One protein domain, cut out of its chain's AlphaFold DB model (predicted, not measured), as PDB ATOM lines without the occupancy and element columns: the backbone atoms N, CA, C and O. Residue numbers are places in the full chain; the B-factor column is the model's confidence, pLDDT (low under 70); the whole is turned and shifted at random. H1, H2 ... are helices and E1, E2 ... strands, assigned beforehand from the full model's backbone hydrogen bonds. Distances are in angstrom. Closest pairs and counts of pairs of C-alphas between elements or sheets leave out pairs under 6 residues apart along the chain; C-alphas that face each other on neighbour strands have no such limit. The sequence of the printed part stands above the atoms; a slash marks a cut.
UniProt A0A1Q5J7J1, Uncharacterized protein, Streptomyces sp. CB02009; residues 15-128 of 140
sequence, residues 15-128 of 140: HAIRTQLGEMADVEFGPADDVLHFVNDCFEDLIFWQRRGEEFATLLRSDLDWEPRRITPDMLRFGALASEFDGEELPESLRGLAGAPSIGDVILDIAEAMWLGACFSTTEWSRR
ATOM      1  N   HIS A  15     -49.744   1.549  25.742       60.31
ATOM      2  CA  HIS A  15     -48.439   1.972  26.257       60.31
ATOM      3  C   HIS A  15     -47.738   0.922  27.127       60.31
ATOM      4  O   HIS A  15     -46.547   0.716  26.944       60.31
ATOM      5  N   ALA A  16     -48.450   0.243  28.033       68.69
ATOM      6  CA  ALA A  16     -47.844  -0.764  28.908       68.69
ATOM      7  C   ALA A  16     -47.338  -1.968  28.100       68.69
ATOM      8  O   ALA A  16     -46.249  -2.472  28.355       68.69
ATOM      9  N   ILE A  17     -48.099  -2.360  27.074       77.88
ATOM     10  CA  ILE A  17     -47.694  -3.407  26.131       77.88
ATOM     11  C   ILE A  17     -46.460  -2.955  25.337       77.88
ATOM     12  O   ILE A  17     -45.501  -3.707  25.245       77.88
ATOM     13  N   ARG A  18     -46.423  -1.715  24.825       81.94
ATOM     14  CA  ARG A  18     -45.246  -1.192  24.102       81.94
ATOM     15  C   ARG A  18     -43.988  -1.152  24.964       81.94
ATOM     16  O   ARG A  18     -42.937  -1.544  24.478       81.94
ATOM     17  N   THR A  19     -44.089  -0.699  26.213       85.94
ATOM     18  CA  THR A  19     -42.947  -0.682  27.138       85.94
ATOM     19  C   THR A  19     -42.425  -2.092  27.379       85.94
ATOM     20  O   THR A  19     -41.239  -2.326  27.200       85.94
ATOM     21  N   GLN A  20     -43.308  -3.045  27.683       87.50
ATOM     22  CA  GLN A  20     -42.909  -4.436  27.896       87.50
ATOM     23  C   GLN A  20     -42.262  -5.053  26.648       87.50
ATOM     24  O   GLN A  20     -41.240  -5.722  26.752       87.50
ATOM     25  N   LEU A  21     -42.836  -4.830  25.462       90.38
ATOM     26  CA  LEU A  21     -42.264  -5.318  24.206       90.38
ATOM     27  C   LEU A  21     -40.885  -4.701  23.932       90.38
ATOM     28  O   LEU A  21     -39.998  -5.392  23.444       90.38
ATOM     29  N   GLY A  22     -40.705  -3.421  24.266       91.38
ATOM     30  CA  GLY A  22     -39.421  -2.736  24.138       91.38
ATOM     31  C   GLY A  22     -38.369  -3.306  25.087       91.38
ATOM     32  O   GLY A  22     -37.253  -3.580  24.667       91.38
ATOM     33  N   GLU A  23     -38.747  -3.583  26.337       92.62
ATOM     34  CA  GLU A  23     -37.880  -4.258  27.313       92.62
ATOM     35  C   GLU A  23     -37.496  -5.676  26.864       92.62
ATOM     36  O   GLU A  23     -36.348  -6.078  27.024       92.62
ATOM     37  N   MET A  24     -38.437  -6.436  26.287       90.75
ATOM     38  CA  MET A  24     -38.178  -7.795  25.794       90.75
ATOM     39  C   MET A  24     -37.197  -7.822  24.620       90.75
ATOM     40  O   MET A  24     -36.365  -8.724  24.560       90.75
ATOM     41  N   ALA A  25     -37.308  -6.858  23.705       90.88
ATOM     42  CA  ALA A  25     -36.501  -6.782  22.491       90.88
ATOM     43  C   ALA A  25     -35.294  -5.830  22.602       90.88
ATOM     44  O   ALA A  25     -34.619  -5.602  21.603       90.88
ATOM     45  N   ASP A  26     -35.038  -5.266  23.787       93.12
ATOM     46  CA  ASP A  26     -33.991  -4.267  24.051       93.12
ATOM     47  C   ASP A  26     -34.024  -3.066  23.077       93.12
ATOM     48  O   ASP A  26     -33.011  -2.610  22.546       93.12
ATOM     49  N   VAL A  27     -35.230  -2.550  22.810       93.25
ATOM     50  CA  VAL A  27     -35.461  -1.399  21.922       93.25
ATOM     51  C   VAL A  27     -36.418  -0.381  22.534       93.25
ATOM     52  O   VAL A  27     -37.332  -0.707  23.288       93.25
ATOM     53  N   GLU A  28     -36.256   0.885  22.148       92.81
ATOM     54  CA  GLU A  28     -37.172   1.960  22.526       92.81
ATOM     55  C   GLU A  28     -38.096   2.324  21.353       92.81
ATOM     56  O   GLU A  28     -37.643   2.717  20.274       92.81
ATOM     57  N   PHE A  29     -39.411   2.218  21.574       92.00
ATOM     58  CA  PHE A  29     -40.422   2.620  20.596       92.00
ATOM     59  C   PHE A  29     -40.850   4.072  20.806       92.00
ATOM     60  O   PHE A  29     -41.281   4.461  21.894       92.00
ATOM     61  N   GLY A  30     -40.826   4.866  19.736       89.56
ATOM     62  CA  GLY A  30     -41.319   6.235  19.753       89.56
ATOM     63  C   GLY A  30     -42.845   6.287  19.878       89.56
ATOM     64  O   GLY A  30     -43.545   5.399  19.393       89.56
ATOM     65  N   PRO A  31     -43.426   7.346  20.469       87.31
ATOM     66  CA  PRO A  31     -44.872   7.432  20.697       87.31
ATOM     67  C   PRO A  31     -45.701   7.437  19.402       87.31
ATOM     68  O   PRO A  31     -46.854   7.004  19.420       87.31
ATOM     69  N   ALA A  32     -45.116   7.903  18.294       88.56
ATOM     70  CA  ALA A  32     -45.749   7.989  16.978       88.56
ATOM     71  C   ALA A  32     -45.533   6.749  16.096       88.56
ATOM     72  O   ALA A  32     -46.032   6.732  14.971       88.56
ATOM     73  N   ASP A  33     -44.790   5.750  16.578       91.38
ATOM     74  CA  ASP A  33     -44.538   4.533  15.809       91.38
ATOM     75  C   ASP A  33     -45.784   3.641  15.806       91.38
ATOM     76  O   ASP A  33     -46.551   3.632  16.774       91.38
ATOM     77  N   ASP A  34     -45.966   2.850  14.757       92.81
ATOM     78  CA  ASP A  34     -46.905   1.735  14.779       92.81
ATOM     79  C   ASP A  34     -46.156   0.493  15.263       92.81
ATOM     80  O   ASP A  34     -45.176   0.065  14.650       92.81
ATOM     81  N   VAL A  35     -46.608  -0.065  16.386       93.81
ATOM     82  CA  VAL A  35     -46.040  -1.273  16.996       93.81
ATOM     83  C   VAL A  35     -47.150  -2.307  17.085       93.81
ATOM     84  O   VAL A  35     -48.123  -2.116  17.818       93.81
ATOM     85  N   LEU A  36     -47.016  -3.376  16.309       93.62
ATOM     86  CA  LEU A  36     -47.966  -4.480  16.245       93.62
ATOM     87  C   LEU A  36     -47.272  -5.745  16.741       93.62
ATOM     88  O   LEU A  36     -46.106  -5.978  16.432       93.62
ATOM     89  N   HIS A  37     -47.992  -6.555  17.512       93.81
ATOM     90  CA  HIS A  37     -47.468  -7.766  18.142       93.81
ATOM     91  C   HIS A  37     -48.321  -8.970  17.764       93.81
ATOM     92  O   HIS A  37     -49.549  -8.869  17.677       93.81
ATOM     93  N   PHE A  38     -47.655 -10.092  17.528       92.75
ATOM     94  CA  PHE A  38     -48.263 -11.378  17.232       92.75
ATOM     95  C   PHE A  38     -47.474 -12.488  17.911       92.75
ATOM     96  O   PHE A  38     -46.260 -12.392  18.060       92.75
ATOM     97  N   VAL A  39     -48.189 -13.531  18.325       90.81
ATOM     98  CA  VAL A  39     -47.599 -14.757  18.854       90.81
ATOM     99  C   VAL A  39     -48.054 -15.886  17.946       90.81
ATOM    100  O   VAL A  39     -49.263 -16.086  17.805       90.81
ATOM    101  N   ASN A  40     -47.107 -16.574  17.314       87.38
ATOM    102  CA  ASN A  40     -47.415 -17.690  16.421       87.38
ATOM    103  C   ASN A  40     -47.762 -18.970  17.213       87.38
ATOM    104  O   ASN A  40     -47.698 -19.010  18.447       87.38
ATOM    105  N   ASP A  41     -48.112 -20.042  16.500       88.50
ATOM    106  CA  ASP A  41     -48.482 -21.328  17.110       88.50
ATOM    107  C   ASP A  41     -47.306 -22.011  17.843       88.50
ATOM    108  O   ASP A  41     -47.514 -22.862  18.712       88.50
ATOM    109  N   CYS A  42     -46.068 -21.605  17.545       87.19
ATOM    110  CA  CYS A  42     -44.851 -22.028  18.237       87.19
ATOM    111  C   CYS A  42     -44.546 -21.201  19.502       87.19
ATOM    112  O   CYS A  42     -43.552 -21.465  20.181       87.19
ATOM    113  N   PHE A  43     -45.426 -20.266  19.883       87.69
ATOM    114  CA  PHE A  43     -45.241 -19.327  20.996       87.69
ATOM    115  C   PHE A  43     -44.025 -18.405  20.837       87.69
ATOM    116  O   PHE A  43     -43.435 -17.989  21.845       87.69
ATOM    117  N   GLU A  44     -43.656 -18.113  19.593       90.38
ATOM    118  CA  GLU A  44     -42.648 -17.120  19.248       90.38
ATOM    119  C   GLU A  44     -43.316 -15.752  19.160       90.38
ATOM    120  O   GLU A  44     -44.416 -15.606  18.623       90.38
ATOM    121  N   ASP A  45     -42.655 -14.752  19.726       92.94
ATOM    122  CA  ASP A  45     -43.131 -13.379  19.754       92.94
ATOM    123  C   ASP A  45     -42.569 -12.623  18.543       92.94
ATOM    124  O   ASP A  45     -41.354 -12.551  18.341       92.94
ATOM    125  N   LEU A  46     -43.462 -12.034  17.747       95.00
ATOM    126  CA  LEU A  46     -43.133 -11.212  16.588       95.00
ATOM    127  C   LEU A  46     -43.586  -9.775  16.837       95.00
ATOM    128  O   LEU A  46     -44.746  -9.519  17.173       95.00
ATOM    129  N   ILE A  47     -42.684  -8.821  16.618       96.12
ATOM    130  CA  ILE A  47     -42.973  -7.390  16.697       96.12
ATOM    131  C   ILE A  47     -42.734  -6.765  15.329       96.12
ATOM    132  O   ILE A  47     -41.623  -6.784  14.799       96.12
ATOM    133  N   PHE A  48     -43.785  -6.165  14.781       96.69
ATOM    134  CA  PHE A  48     -43.711  -5.307  13.612       96.69
ATOM    135  C   PHE A  48     -43.648  -3.859  14.082       96.69
ATOM    136  O   PHE A  48     -44.549  -3.373  14.769       96.69
ATOM    137  N   TRP A  49     -42.588  -3.166  13.688       96.50
ATOM    138  CA  TRP A  49     -42.313  -1.797  14.088       96.50
ATOM    139  C   TRP A  49     -42.152  -0.903  12.863       96.50
ATOM    140  O   TRP A  49     -41.142  -0.947  12.166       96.50
ATOM    141  N   GLN A  50     -43.139  -0.046  12.620       95.56
ATOM    142  CA  GLN A  50     -43.085   0.974  11.581       95.56
ATOM    143  C   GLN A  50     -42.906   2.346  12.221       95.56
ATOM    144  O   GLN A  50     -43.818   2.863  12.869       95.56
ATOM    145  N   ARG A  51     -41.752   2.979  11.994       93.44
ATOM    146  CA  ARG A  51     -41.596   4.395  12.337       93.44
ATOM    147  C   ARG A  51     -42.303   5.261  11.313       93.44
ATOM    148  O   ARG A  51     -42.343   4.955  10.118       93.44
ATOM    149  N   ARG A  52     -42.847   6.379  11.782       92.00
ATOM    150  CA  ARG A  52     -43.544   7.330  10.920       92.00
ATOM    151  C   ARG A  52     -42.570   7.995   9.943       92.00
ATOM    152  O   ARG A  52     -41.609   8.628  10.362       92.00
ATOM    153  N   GLY A  53     -42.868   7.902   8.651       90.06
ATOM    154  CA  GLY A  53     -42.073   8.464   7.560       90.06
ATOM    155  C   GLY A  53     -40.936   7.571   7.056       90.06
ATOM    156  O   GLY A  53     -40.297   7.952   6.079       90.06
ATOM    157  N   GLU A  54     -40.685   6.409   7.671       92.19
ATOM    158  CA  GLU A  54     -39.759   5.412   7.114       92.19
ATOM    159  C   GLU A  54     -40.445   4.610   5.999       92.19
ATOM    160  O   GLU A  54     -41.618   4.264   6.102       92.19
ATOM    161  N   GLU A  55     -39.716   4.297   4.928       92.25
ATOM    162  CA  GLU A  55     -40.225   3.486   3.807       92.25
ATOM    163  C   GLU A  55     -40.256   1.978   4.109       92.25
ATOM    164  O   GLU A  55     -40.950   1.215   3.436       92.25
ATOM    165  N   PHE A  56     -39.538   1.560   5.150       94.75
ATOM    166  CA  PHE A  56     -39.444   0.185   5.629       94.75
ATOM    167  C   PHE A  56     -40.010   0.068   7.047       94.75
ATOM    168  O   PHE A  56     -40.106   1.057   7.776       94.75
ATOM    169  N   ALA A  57     -40.341  -1.156   7.445       96.62
ATOM    170  CA  ALA A  57     -40.598  -1.521   8.830       96.62
ATOM    171  C   ALA A  57     -39.426  -2.342   9.385       96.62
ATOM    172  O   ALA A  57     -38.594  -2.859   8.641       96.62
ATOM    173  N   THR A  58     -39.353  -2.459  10.704       97.50
ATOM    174  CA  THR A  58     -38.430  -3.345  11.414       97.50
ATOM    175  C   THR A  58     -39.220  -4.523  11.972       97.50
ATOM    176  O   THR A  58     -40.213  -4.326  12.668       97.50
ATOM    177  N   LEU A  59     -38.785  -5.737  11.659       97.62
ATOM    178  CA  LEU A  59     -39.276  -6.976  12.244       97.62
ATOM    179  C   LEU A  59     -38.305  -7.424  13.334       97.62
ATOM    180  O   LEU A  59     -37.100  -7.493  13.094       97.62
ATOM    181  N   LEU A  60     -38.840  -7.727  14.511       96.69
ATOM    182  CA  LEU A  60     -38.112  -8.329  15.626       96.69
ATOM    183  C   LEU A  60     -38.805  -9.651  15.948       96.69
ATOM    184  O   LEU A  60     -40.027  -9.669  16.116       96.69
ATOM    185  N   ARG A  61     -38.046 -10.745  16.018       94.38
ATOM    186  CA  ARG A  61     -38.574 -12.065  16.372       94.38
ATOM    187  C   ARG A  61     -37.809 -12.642  17.555       94.38
ATOM    188  O   ARG A  61     -36.587 -12.506  17.613       94.38
ATOM    189  N   SER A  62     -38.509 -13.310  18.467       93.56
ATOM    190  CA  SER A  62     -37.881 -13.914  19.648       93.56
ATOM    191  C   SER A  62     -36.915 -15.058  19.324       93.56
ATOM    192  O   SER A  62     -35.987 -15.299  20.085       93.56
ATOM    193  N   ASP A  63     -37.141 -15.781  18.227       92.69
ATOM    194  CA  ASP A  63     -36.304 -16.898  17.764       92.69
ATOM    195  C   ASP A  63     -35.036 -16.439  17.027       92.69
ATOM    196  O   ASP A  63     -34.095 -17.215  16.877       92.69
ATOM    197  N   LEU A  64     -34.994 -15.172  16.608       92.56
ATOM    198  CA  LEU A  64     -33.835 -14.527  15.988       92.56
ATOM    199  C   LEU A  64     -33.136 -13.566  16.959       92.56
ATOM    200  O   LEU A  64     -32.644 -12.523  16.537       92.56
ATOM    201  N   ASP A  65     -33.160 -13.874  18.259       93.81
ATOM    202  CA  ASP A  65     -32.529 -13.084  19.328       93.81
ATOM    203  C   ASP A  65     -32.912 -11.590  19.316       93.81
ATOM    204  O   ASP A  65     -32.146 -10.731  19.749       93.81
ATOM    205  N   TRP A  66     -34.110 -11.269  18.812       94.94
ATOM    206  CA  TRP A  66     -34.590  -9.898  18.617       94.94
ATOM    207  C   TRP A  66     -33.720  -9.043  17.683       94.94
ATOM    208  O   TRP A  66     -33.800  -7.816  17.720       94.94
ATOM    209  N   GLU A  67     -32.925  -9.658  16.803       94.25
ATOM    210  CA  GLU A  67     -32.132  -8.922  15.823       94.25
ATOM    211  C   GLU A  67     -33.035  -8.079  14.899       94.25
ATOM    212  O   GLU A  67     -33.922  -8.624  14.232       94.25
ATOM    213  N   PRO A  68     -32.815  -6.754  14.796       95.50
ATOM    214  CA  PRO A  68     -33.626  -5.895  13.940       95.50
ATOM    215  C   PRO A  68     -33.459  -6.232  12.457       95.50
ATOM    216  O   PRO A  68     -32.400  -6.008  11.865       95.50
ATOM    217  N   ARG A  69     -34.537  -6.690  11.814       95.94
ATOM    218  CA  ARG A  69     -34.563  -6.967  10.372       95.94
ATOM    219  C   ARG A  69     -35.417  -5.936   9.652       95.94
ATOM    220  O   ARG A  69     -36.602  -5.787   9.936       95.94
ATOM    221  N   ARG A  70     -34.824  -5.200   8.710       96.50
ATOM    222  CA  ARG A  70     -35.580  -4.260   7.869       96.50
ATOM    223  C   ARG A  70     -36.377  -5.039   6.837       96.50
ATOM    224  O   ARG A  70     -35.813  -5.862   6.125       96.50
ATOM    225  N   ILE A  71     -37.666  -4.745   6.754       96.81
ATOM    226  CA  ILE A  71     -38.602  -5.416   5.863       96.81
ATOM    227  C   ILE A  71     -39.446  -4.390   5.107       96.81
ATOM    228  O   ILE A  71     -39.866  -3.368   5.657       96.81
ATOM    229  N   THR A  72     -39.718  -4.672   3.839       96.00
ATOM    230  CA  THR A  72     -40.611  -3.882   2.987       96.00
ATOM    231  C   THR A  72     -41.710  -4.778   2.410       96.00
ATOM    232  O   THR A  72     -41.551  -6.001   2.372       96.00
ATOM    233  N   PRO A  73     -42.847  -4.215   1.959       94.38
ATOM    234  CA  PRO A  73     -43.929  -5.017   1.390       94.38
ATOM    235  C   PRO A  73     -43.495  -5.894   0.203       94.38
ATOM    236  O   PRO A  73     -43.986  -7.007   0.058       94.38
ATOM    237  N   ASP A  74     -42.569  -5.415  -0.631       93.88
ATOM    238  CA  ASP A  74     -42.041  -6.127  -1.806       93.88
ATOM    239  C   ASP A  74     -41.103  -7.295  -1.459       93.88
ATOM    240  O   ASP A  74     -40.875  -8.182  -2.288       93.88
ATOM    241  N   MET A  75     -40.597  -7.339  -0.226       95.00
ATOM    242  CA  MET A  75     -39.821  -8.471   0.272       95.00
ATOM    243  C   MET A  75     -40.707  -9.667   0.646       95.00
ATOM    244  O   MET A  75     -40.173 -10.769   0.771       95.00
ATOM    245  N   LEU A  76     -42.022  -9.474   0.849       94.56
ATOM    246  CA  LEU A  76     -42.943 -10.547   1.235       94.56
ATOM    247  C   LEU A  76     -43.279 -11.401   0.012       94.56
ATOM    248  O   LEU A  76     -43.936 -10.944  -0.926       94.56
ATOM    249  N   ARG A  77     -42.844 -12.657   0.024       90.88
ATOM    250  CA  ARG A  77     -42.971 -13.588  -1.098       90.88
ATOM    251  C   ARG A  77     -43.663 -14.865  -0.659       90.88
ATOM    252  O   ARG A  77     -43.457 -15.346   0.448       90.88
ATOM    253  N   PHE A  78     -44.453 -15.439  -1.557       87.00
ATOM    254  CA  PHE A  78     -45.059 -16.758  -1.389       87.00
ATOM    255  C   PHE A  78     -44.369 -17.729  -2.349       87.00
ATOM    256  O   PHE A  78     -44.284 -17.439  -3.541       87.00
ATOM    257  N   GLY A  79     -43.859 -18.853  -1.837       76.31
ATOM    258  CA  GLY A  79     -43.105 -19.826  -2.639       76.31
ATOM    259  C   GLY A  79     -41.691 -19.375  -3.018       76.31
ATOM    260  O   GLY A  79     -41.207 -19.717  -4.095       76.31
ATOM    261  N   ALA A  80     -41.039 -18.580  -2.163       66.75
ATOM    262  CA  ALA A  80     -39.747 -17.965  -2.467       66.75
ATOM    263  C   ALA A  80     -38.629 -18.997  -2.676       66.75
ATOM    264  O   ALA A  80     -37.886 -18.907  -3.649       66.75
ATOM    265  N   LEU A  81     -38.564 -20.022  -1.820       63.84
ATOM    266  CA  LEU A  81     -37.530 -21.058  -1.888       63.84
ATOM    267  C   LEU A  81     -37.603 -21.900  -3.165       63.84
ATOM    268  O   LEU A  81     -36.575 -22.366  -3.624       63.84
ATOM    269  N   ALA A  82     -38.770 -22.087  -3.785       60.81
ATOM    270  CA  ALA A  82     -38.855 -22.775  -5.077       60.81
ATOM    271  C   ALA A  82     -38.328 -21.926  -6.248       60.81
ATOM    272  O   ALA A  82     -37.964 -22.472  -7.284       60.81
ATOM    273  N   SER A  83     -38.324 -20.599  -6.100       61.06
ATOM    274  CA  SER A  83     -37.959 -19.650  -7.155       61.06
ATOM    275  C   SER A  83     -36.456 -19.371  -7.231       61.06
ATOM    276  O   SER A  83     -36.004 -18.869  -8.255       61.06
ATOM    277  N   GLU A  84     -35.707 -19.617  -6.153       63.59
ATOM    278  CA  GLU A  84     -34.262 -19.334  -6.077       63.59
ATOM    279  C   GLU A  84     -33.384 -20.485  -6.582       63.59
ATOM    280  O   GLU A  84     -32.220 -20.275  -6.915       63.59
ATOM    281  N   PHE A  85     -33.935 -21.695  -6.676       59.88
ATOM    282  CA  PHE A  85     -33.241 -22.841  -7.249       59.88
ATOM    283  C   PHE A  85     -33.659 -22.953  -8.719       59.88
ATOM    284  O   PHE A  85     -34.776 -23.368  -9.021       59.88
ATOM    285  N   ASP A  86     -32.771 -22.535  -9.631       53.31
ATOM    286  CA  ASP A  86     -32.922 -22.593 -11.096       53.31
ATOM    287  C   ASP A  86     -33.067 -24.048 -11.596       53.31
ATOM    288  O   ASP A  86     -32.150 -24.636 -12.167       53.31
ATOM    289  N   GLY A  87     -34.216 -24.677 -11.347       53.81
ATOM    290  CA  GLY A  87     -34.536 -26.027 -11.822       53.81
ATOM    291  C   GLY A  87     -33.716 -27.171 -11.207       53.81
ATOM    292  O   GLY A  87     -34.007 -28.328 -11.503       53.81
ATOM    293  N   GLU A  88     -32.739 -26.887 -10.343       58.53
ATOM    294  CA  GLU A  88     -32.130 -27.881  -9.457       58.53
ATOM    295  C   GLU A  88     -33.164 -28.247  -8.391       58.53
ATOM    296  O   GLU A  88     -33.610 -27.405  -7.610       58.53
ATOM    297  N   GLU A  89     -33.607 -29.503  -8.396       66.38
ATOM    298  CA  GLU A  89     -34.567 -29.989  -7.414       66.38
ATOM    299  C   GLU A  89     -34.024 -29.728  -6.005       66.38
ATOM    300  O   GLU A  89     -32.988 -30.273  -5.622       66.38
ATOM    301  N   LEU A  90     -34.734 -28.904  -5.222       70.12
ATOM    302  CA  LEU A  90     -34.462 -28.733  -3.795       70.12
ATOM    303  C   LEU A  90     -34.195 -30.112  -3.162       70.12
ATOM    304  O   LEU A  90     -34.971 -31.046  -3.432       70.12
ATOM    305  N   PRO A  91     -33.153 -30.248  -2.313       73.88
ATOM    306  CA  PRO A  91     -32.896 -31.482  -1.583       73.88
ATOM    307  C   PRO A  91     -34.189 -31.990  -0.951       73.88
ATOM    308  O   PRO A  91     -34.995 -31.192  -0.474       73.88
ATOM    309  N   GLU A  92     -34.405 -33.305  -0.936       73.81
ATOM    310  CA  GLU A  92     -35.682 -33.885  -0.494       73.81
ATOM    311  C   GLU A  92     -36.105 -33.405   0.908       73.81
ATOM    312  O   GLU A  92     -37.287 -33.179   1.158       73.81
ATOM    313  N   SER A  93     -35.132 -33.120   1.778       73.25
ATOM    314  CA  SER A  93     -35.328 -32.523   3.104       73.25
ATOM    315  C   SER A  93     -35.889 -31.094   3.100       73.25
ATOM    316  O   SER A  93     -36.549 -30.703   4.058       73.25
ATOM    317  N   LEU A  94     -35.645 -30.309   2.049       72.06
ATOM    318  CA  LEU A  94     -36.063 -28.908   1.919       72.06
ATOM    319  C   LEU A  94     -37.272 -28.723   0.996       72.06
ATOM    320  O   LEU A  94     -37.839 -27.634   0.950       72.06
ATOM    321  N   ARG A  95     -37.733 -29.777   0.305       71.94
ATOM    322  CA  ARG A  95     -38.932 -29.710  -0.553       71.94
ATOM    323  C   ARG A  95     -40.177 -29.230   0.192       71.94
ATOM    324  O   ARG A  95     -40.987 -28.515  -0.389       71.94
ATOM    325  N   GLY A  96     -40.307 -29.567   1.478       70.31
ATOM    326  CA  GLY A  96     -41.401 -29.080   2.328       70.31
ATOM    327  C   GLY A  96     -41.417 -27.557   2.512       70.31
ATOM    328  O   GLY A  96     -42.467 -26.993   2.803       70.31
ATOM    329  N   LEU A  97     -40.280 -26.890   2.293       70.19
ATOM    330  CA  LEU A  97     -40.122 -25.440   2.402       70.19
ATOM    331  C   LEU A  97     -40.174 -24.727   1.045       70.19
ATOM    332  O   LEU A  97     -40.231 -23.503   1.012       70.19
ATOM    333  N   ALA A  98     -40.208 -25.455  -0.076       70.25
ATOM    334  CA  ALA A  98     -40.225 -24.877  -1.423       70.25
ATOM    335  C   ALA A  98     -41.378 -23.868  -1.618       70.25
ATOM    336  O   ALA A  98     -41.217 -22.825  -2.249       70.25
ATOM    337  N   GLY A  99     -42.540 -24.170  -1.033       77.62
ATOM    338  CA  GLY A  99     -43.730 -23.317  -1.056       77.62
ATOM    339  C   GLY A  99     -43.843 -22.338   0.116       77.62
ATOM    340  O   GLY A  99     -44.830 -21.605   0.178       77.62
ATOM    341  N   ALA A 100     -42.890 -22.339   1.052       85.12
ATOM    342  CA  ALA A 100     -42.993 -21.537   2.262       85.12
ATOM    343  C   ALA A 100     -42.964 -20.036   1.920       85.12
ATOM    344  O   ALA A 100     -42.189 -19.609   1.050       85.12
ATOM    345  N   PRO A 101     -43.817 -19.222   2.562       91.81
ATOM    346  CA  PRO A 101     -43.679 -17.781   2.497       91.81
ATOM    347  C   PRO A 101     -42.353 -17.317   3.113       91.81
ATOM    348  O   PRO A 101     -41.801 -17.964   4.006       91.81
ATOM    349  N   SER A 102     -41.848 -16.177   2.657       92.75
ATOM    350  CA  SER A 102     -40.674 -15.532   3.241       92.75
ATOM    351  C   SER A 102     -40.787 -14.012   3.219       92.75
ATOM    352  O   SER A 102     -41.542 -13.437   2.432       92.75
ATOM    353  N   ILE A 103     -40.021 -13.355   4.089       94.38
ATOM    354  CA  ILE A 103     -39.803 -11.908   4.094       94.38
ATOM    355  C   ILE A 103     -38.295 -11.647   4.078       94.38
ATOM    356  O   ILE A 103     -37.608 -11.818   5.081       94.38
ATOM    357  N   GLY A 104     -37.759 -11.278   2.914       89.62
ATOM    358  CA  GLY A 104     -36.306 -11.236   2.729       89.62
ATOM    359  C   GLY A 104     -35.692 -12.627   2.911       89.62
ATOM    360  O   GLY A 104     -36.081 -13.559   2.214       89.62
ATOM    361  N   ASP A 105     -34.760 -12.757   3.856       87.06
ATOM    362  CA  ASP A 105     -34.071 -14.002   4.224       87.06
ATOM    363  C   ASP A 105     -34.792 -14.820   5.316       87.06
ATOM    364  O   ASP A 105     -34.325 -15.891   5.699       87.06
ATOM    365  N   VAL A 106     -35.937 -14.344   5.814       89.81
ATOM    366  CA  VAL A 106     -36.677 -14.981   6.910       89.81
ATOM    367  C   VAL A 106     -37.798 -15.862   6.364       89.81
ATOM    368  O   VAL A 106     -38.698 -15.370   5.680       89.81
ATOM    369  N   ILE A 107     -37.775 -17.154   6.698       90.12
ATOM    370  CA  ILE A 107     -38.859 -18.103   6.398       90.12
ATOM    371  C   ILE A 107     -40.017 -17.864   7.370       90.12
ATOM    372  O   ILE A 107     -39.804 -17.634   8.562       90.12
ATOM    373  N   LEU A 108     -41.238 -17.920   6.846       91.62
ATOM    374  CA  LEU A 108     -42.462 -17.689   7.596       91.62
ATOM    375  C   LEU A 108     -43.401 -18.888   7.488       91.62
ATOM    376  O   LEU A 108     -43.437 -19.577   6.463       91.62
ATOM    377  N   ASP A 109     -44.232 -19.080   8.505       90.56
ATOM    378  CA  ASP A 109     -45.463 -19.846   8.339       90.56
ATOM    379  C   ASP A 109     -46.564 -19.008   7.645       90.56
ATOM    380  O   ASP A 109     -46.410 -17.819   7.336       90.56
ATOM    381  N   ILE A 110     -47.706 -19.636   7.347       91.25
ATOM    382  CA  ILE A 110     -48.823 -18.951   6.676       91.25
ATOM    383  C   ILE A 110     -49.443 -17.868   7.574       91.25
ATOM    384  O   ILE A 110     -49.839 -16.817   7.067       91.25
ATOM    385  N   ALA A 111     -49.555 -18.100   8.882       92.62
ATOM    386  CA  ALA A 111     -50.164 -17.154   9.812       92.62
ATOM    387  C   ALA A 111     -49.297 -15.896   9.967       92.62
ATOM    388  O   ALA A 111     -49.819 -14.784   9.881       92.62
ATOM    389  N   GLU A 112     -47.983 -16.062  10.096       95.12
ATOM    390  CA  GLU A 112     -46.987 -14.993  10.122       95.12
ATOM    391  C   GLU A 112     -47.010 -14.176   8.830       95.12
ATOM    392  O   GLU A 112     -47.062 -12.946   8.875       95.12
ATOM    393  N   ALA A 113     -47.042 -14.840   7.670       95.69
ATOM    394  CA  ALA A 113     -47.103 -14.165   6.377       95.69
ATOM    395  C   ALA A 113     -48.388 -13.343   6.210       95.69
ATOM    396  O   ALA A 113     -48.350 -12.191   5.767       95.69
ATOM    397  N   MET A 114     -49.535 -13.904   6.603       95.88
ATOM    398  CA  MET A 114     -50.818 -13.199   6.567       95.88
ATOM    399  C   MET A 114     -50.847 -12.026   7.549       95.88
ATOM    400  O   MET A 114     -51.326 -10.941   7.203       95.88
ATOM    401  N   TRP A 115     -50.307 -12.214   8.753       96.69
ATOM    402  CA  TRP A 115     -50.182 -11.157   9.748       96.69
ATOM    403  C   TRP A 115     -49.277 -10.019   9.258       96.69
ATOM    404  O   TRP A 115     -49.670  -8.855   9.352       96.69
ATOM    405  N   LEU A 116     -48.125 -10.323   8.650       97.00
ATOM    406  CA  LEU A 116     -47.241  -9.317   8.049       97.00
ATOM    407  C   LEU A 116     -47.921  -8.564   6.905       97.00
ATOM    408  O   LEU A 116     -47.844  -7.336   6.852       97.00
ATOM    409  N   GLY A 117     -48.643  -9.265   6.027       96.25
ATOM    410  CA  GLY A 117     -49.433  -8.630   4.972       96.25
ATOM    411  C   GLY A 117     -50.462  -7.639   5.534       96.25
ATOM    412  O   GLY A 117     -50.582  -6.508   5.050       96.25
ATOM    413  N   ALA A 118     -51.157  -8.015   6.613       96.12
ATOM    414  CA  ALA A 118     -52.084  -7.128   7.314       96.12
ATOM    415  C   ALA A 118     -51.374  -5.932   7.977       96.12
ATOM    416  O   ALA A 118     -51.876  -4.806   7.893       96.12
ATOM    417  N   CYS A 119     -50.203  -6.144   8.589       96.12
ATOM    418  CA  CYS A 119     -49.383  -5.080   9.173       96.12
ATOM    419  C   CYS A 119     -48.964  -4.059   8.117       96.12
ATOM    420  O   CYS A 119     -49.173  -2.858   8.307       96.12
ATOM    421  N   PHE A 120     -48.446  -4.513   6.971       95.94
ATOM    422  CA  PHE A 120     -48.076  -3.627   5.872       95.94
ATOM    423  C   PHE A 120     -49.271  -2.824   5.361       95.94
ATOM    424  O   PHE A 120     -49.144  -1.613   5.188       95.94
ATOM    425  N   SER A 121     -50.428  -3.458   5.171       94.62
ATOM    426  CA  SER A 121     -51.653  -2.775   4.738       94.62
ATOM    427  C   SER A 121     -52.106  -1.708   5.746       94.62
ATOM    428  O   SER A 121     -52.325  -0.549   5.396       94.62
ATOM    429  N   THR A 122     -52.142  -2.056   7.034       93.56
ATOM    430  CA  THR A 122     -52.634  -1.168   8.104       93.56
ATOM    431  C   THR A 122     -51.718   0.031   8.345       93.56
ATOM    432  O   THR A 122     -52.185   1.099   8.741       93.56
ATOM    433  N   THR A 123     -50.420  -0.117   8.087       93.38
ATOM    434  CA  THR A 123     -49.397   0.914   8.342       93.38
ATOM    435  C   THR A 123     -48.979   1.693   7.092       93.38
ATOM    436  O   THR A 123     -48.076   2.527   7.151       93.38
ATOM    437  N   GLU A 124     -49.642   1.480   5.948       91.75
ATOM    438  CA  GLU A 124     -49.308   2.157   4.684       91.75
ATOM    439  C   GLU A 124     -49.313   3.688   4.806       91.75
ATOM    440  O   GLU A 124     -48.423   4.370   4.297       91.75
ATOM    441  N   TRP A 125     -50.280   4.240   5.536       87.19
ATOM    442  CA  TRP A 125     -50.400   5.681   5.763       87.19
ATOM    443  C   TRP A 125     -49.250   6.262   6.602       87.19
ATOM    444  O   TRP A 125     -48.950   7.448   6.462       87.19
ATOM    445  N   SER A 126     -48.606   5.454   7.449       86.25
ATOM    446  CA  SER A 126     -47.479   5.873   8.289       86.25
ATOM    447  C   SER A 126     -46.151   5.896   7.548       86.25
ATOM    448  O   SER A 126     -45.279   6.667   7.939       86.25
ATOM    449  N   ARG A 127     -46.011   5.125   6.463       81.50
ATOM    450  CA  ARG A 127     -44.834   5.163   5.576       81.50
ATOM    451  C   ARG A 127     -44.786   6.397   4.689       81.50
ATOM    452  O   ARG A 127     -43.728   6.775   4.195       81.50
ATOM    453  N   ARG A 128     -45.934   7.038   4.460       74.94
ATOM    454  CA  ARG A 128     -45.977   8.265   3.662       74.94
ATOM    455  C   ARG A 128     -45.201   9.346   4.417       74.94
ATOM    456  O   ARG A 128     -45.506   9.573   5.591       74.94
TER     457      ARG A 128
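AT A GLANCE: This is residues 15 to 128 of the 140 residues of an uncharacterized protein of Streptomyces sp. CB02009 (UniProt A0A1Q5J7J1). A twisted sheet of four strands forms the middle of three layers, with H3 packed along one face and H1 across the other. From this body an arm of H2 and the loop of residues 85 to 98 reaches away. The printed part has 114 residues, in the order H1 E1 E2 E3 E4 H2 H3 H4. The antiparallel sheet, E1 E2 E3 E4, is a meander, each strand the neighbour of the one before; the class is mixed, with under half of the residues in named elements. The whole is compact, radius of gyration of the C-alphas 15.2 A, with an elongated outline of 48 by 30 by 19 A.

HOW THE PARTS SIT: E1, residues 34 to 39, and E2, residues 45 to 50, form a hairpin; N 36 and O 48 are 2.9 A apart, within hydrogen-bond range. E2 and E3, residues 57 to 61, form another, with N 49 and O 58 at 2.8 A. E3 and E4, residues 69 to 71, form a third, with N 59 and O 69 at 2.8 A. H3, residues 110 to 122, is on the sheet at a height of 9.3 A, along the strands; its closest C-alphas to E2 are Cys 119 and Phe 48, 7.2 A. H1, residues 15 to 25, is on the opposite face at 9.7 A, across the strands, 67 degrees to E1 on the local plane. H4, residues 124 to 127, only grazes the sheet. H2, residues 80 to 84, is not on it. H1, H2 and H3 have every O i to N i+4 pair within hydrogen-bond range; H4 is too short for one.

IN THESE COORDINATES: H1 begins at C-alpha 15 (-48.439, 1.972, 26.257) and spans 15.3 A. E1 spans 17.0 A, E2 16.5 A and E3 13.1 A. H3 spans 18.2 A, ending at C-alpha 122 (-52.634, -1.168, 8.104).

THE WHOLE: The farthest C-alphas, of Ala 16 and Gly 87, are 49.7 A apart. The printed part has no cut; H2 to H3 is a long link. Residues 15 to 16 and 80 to 89 have pLDDT under 70.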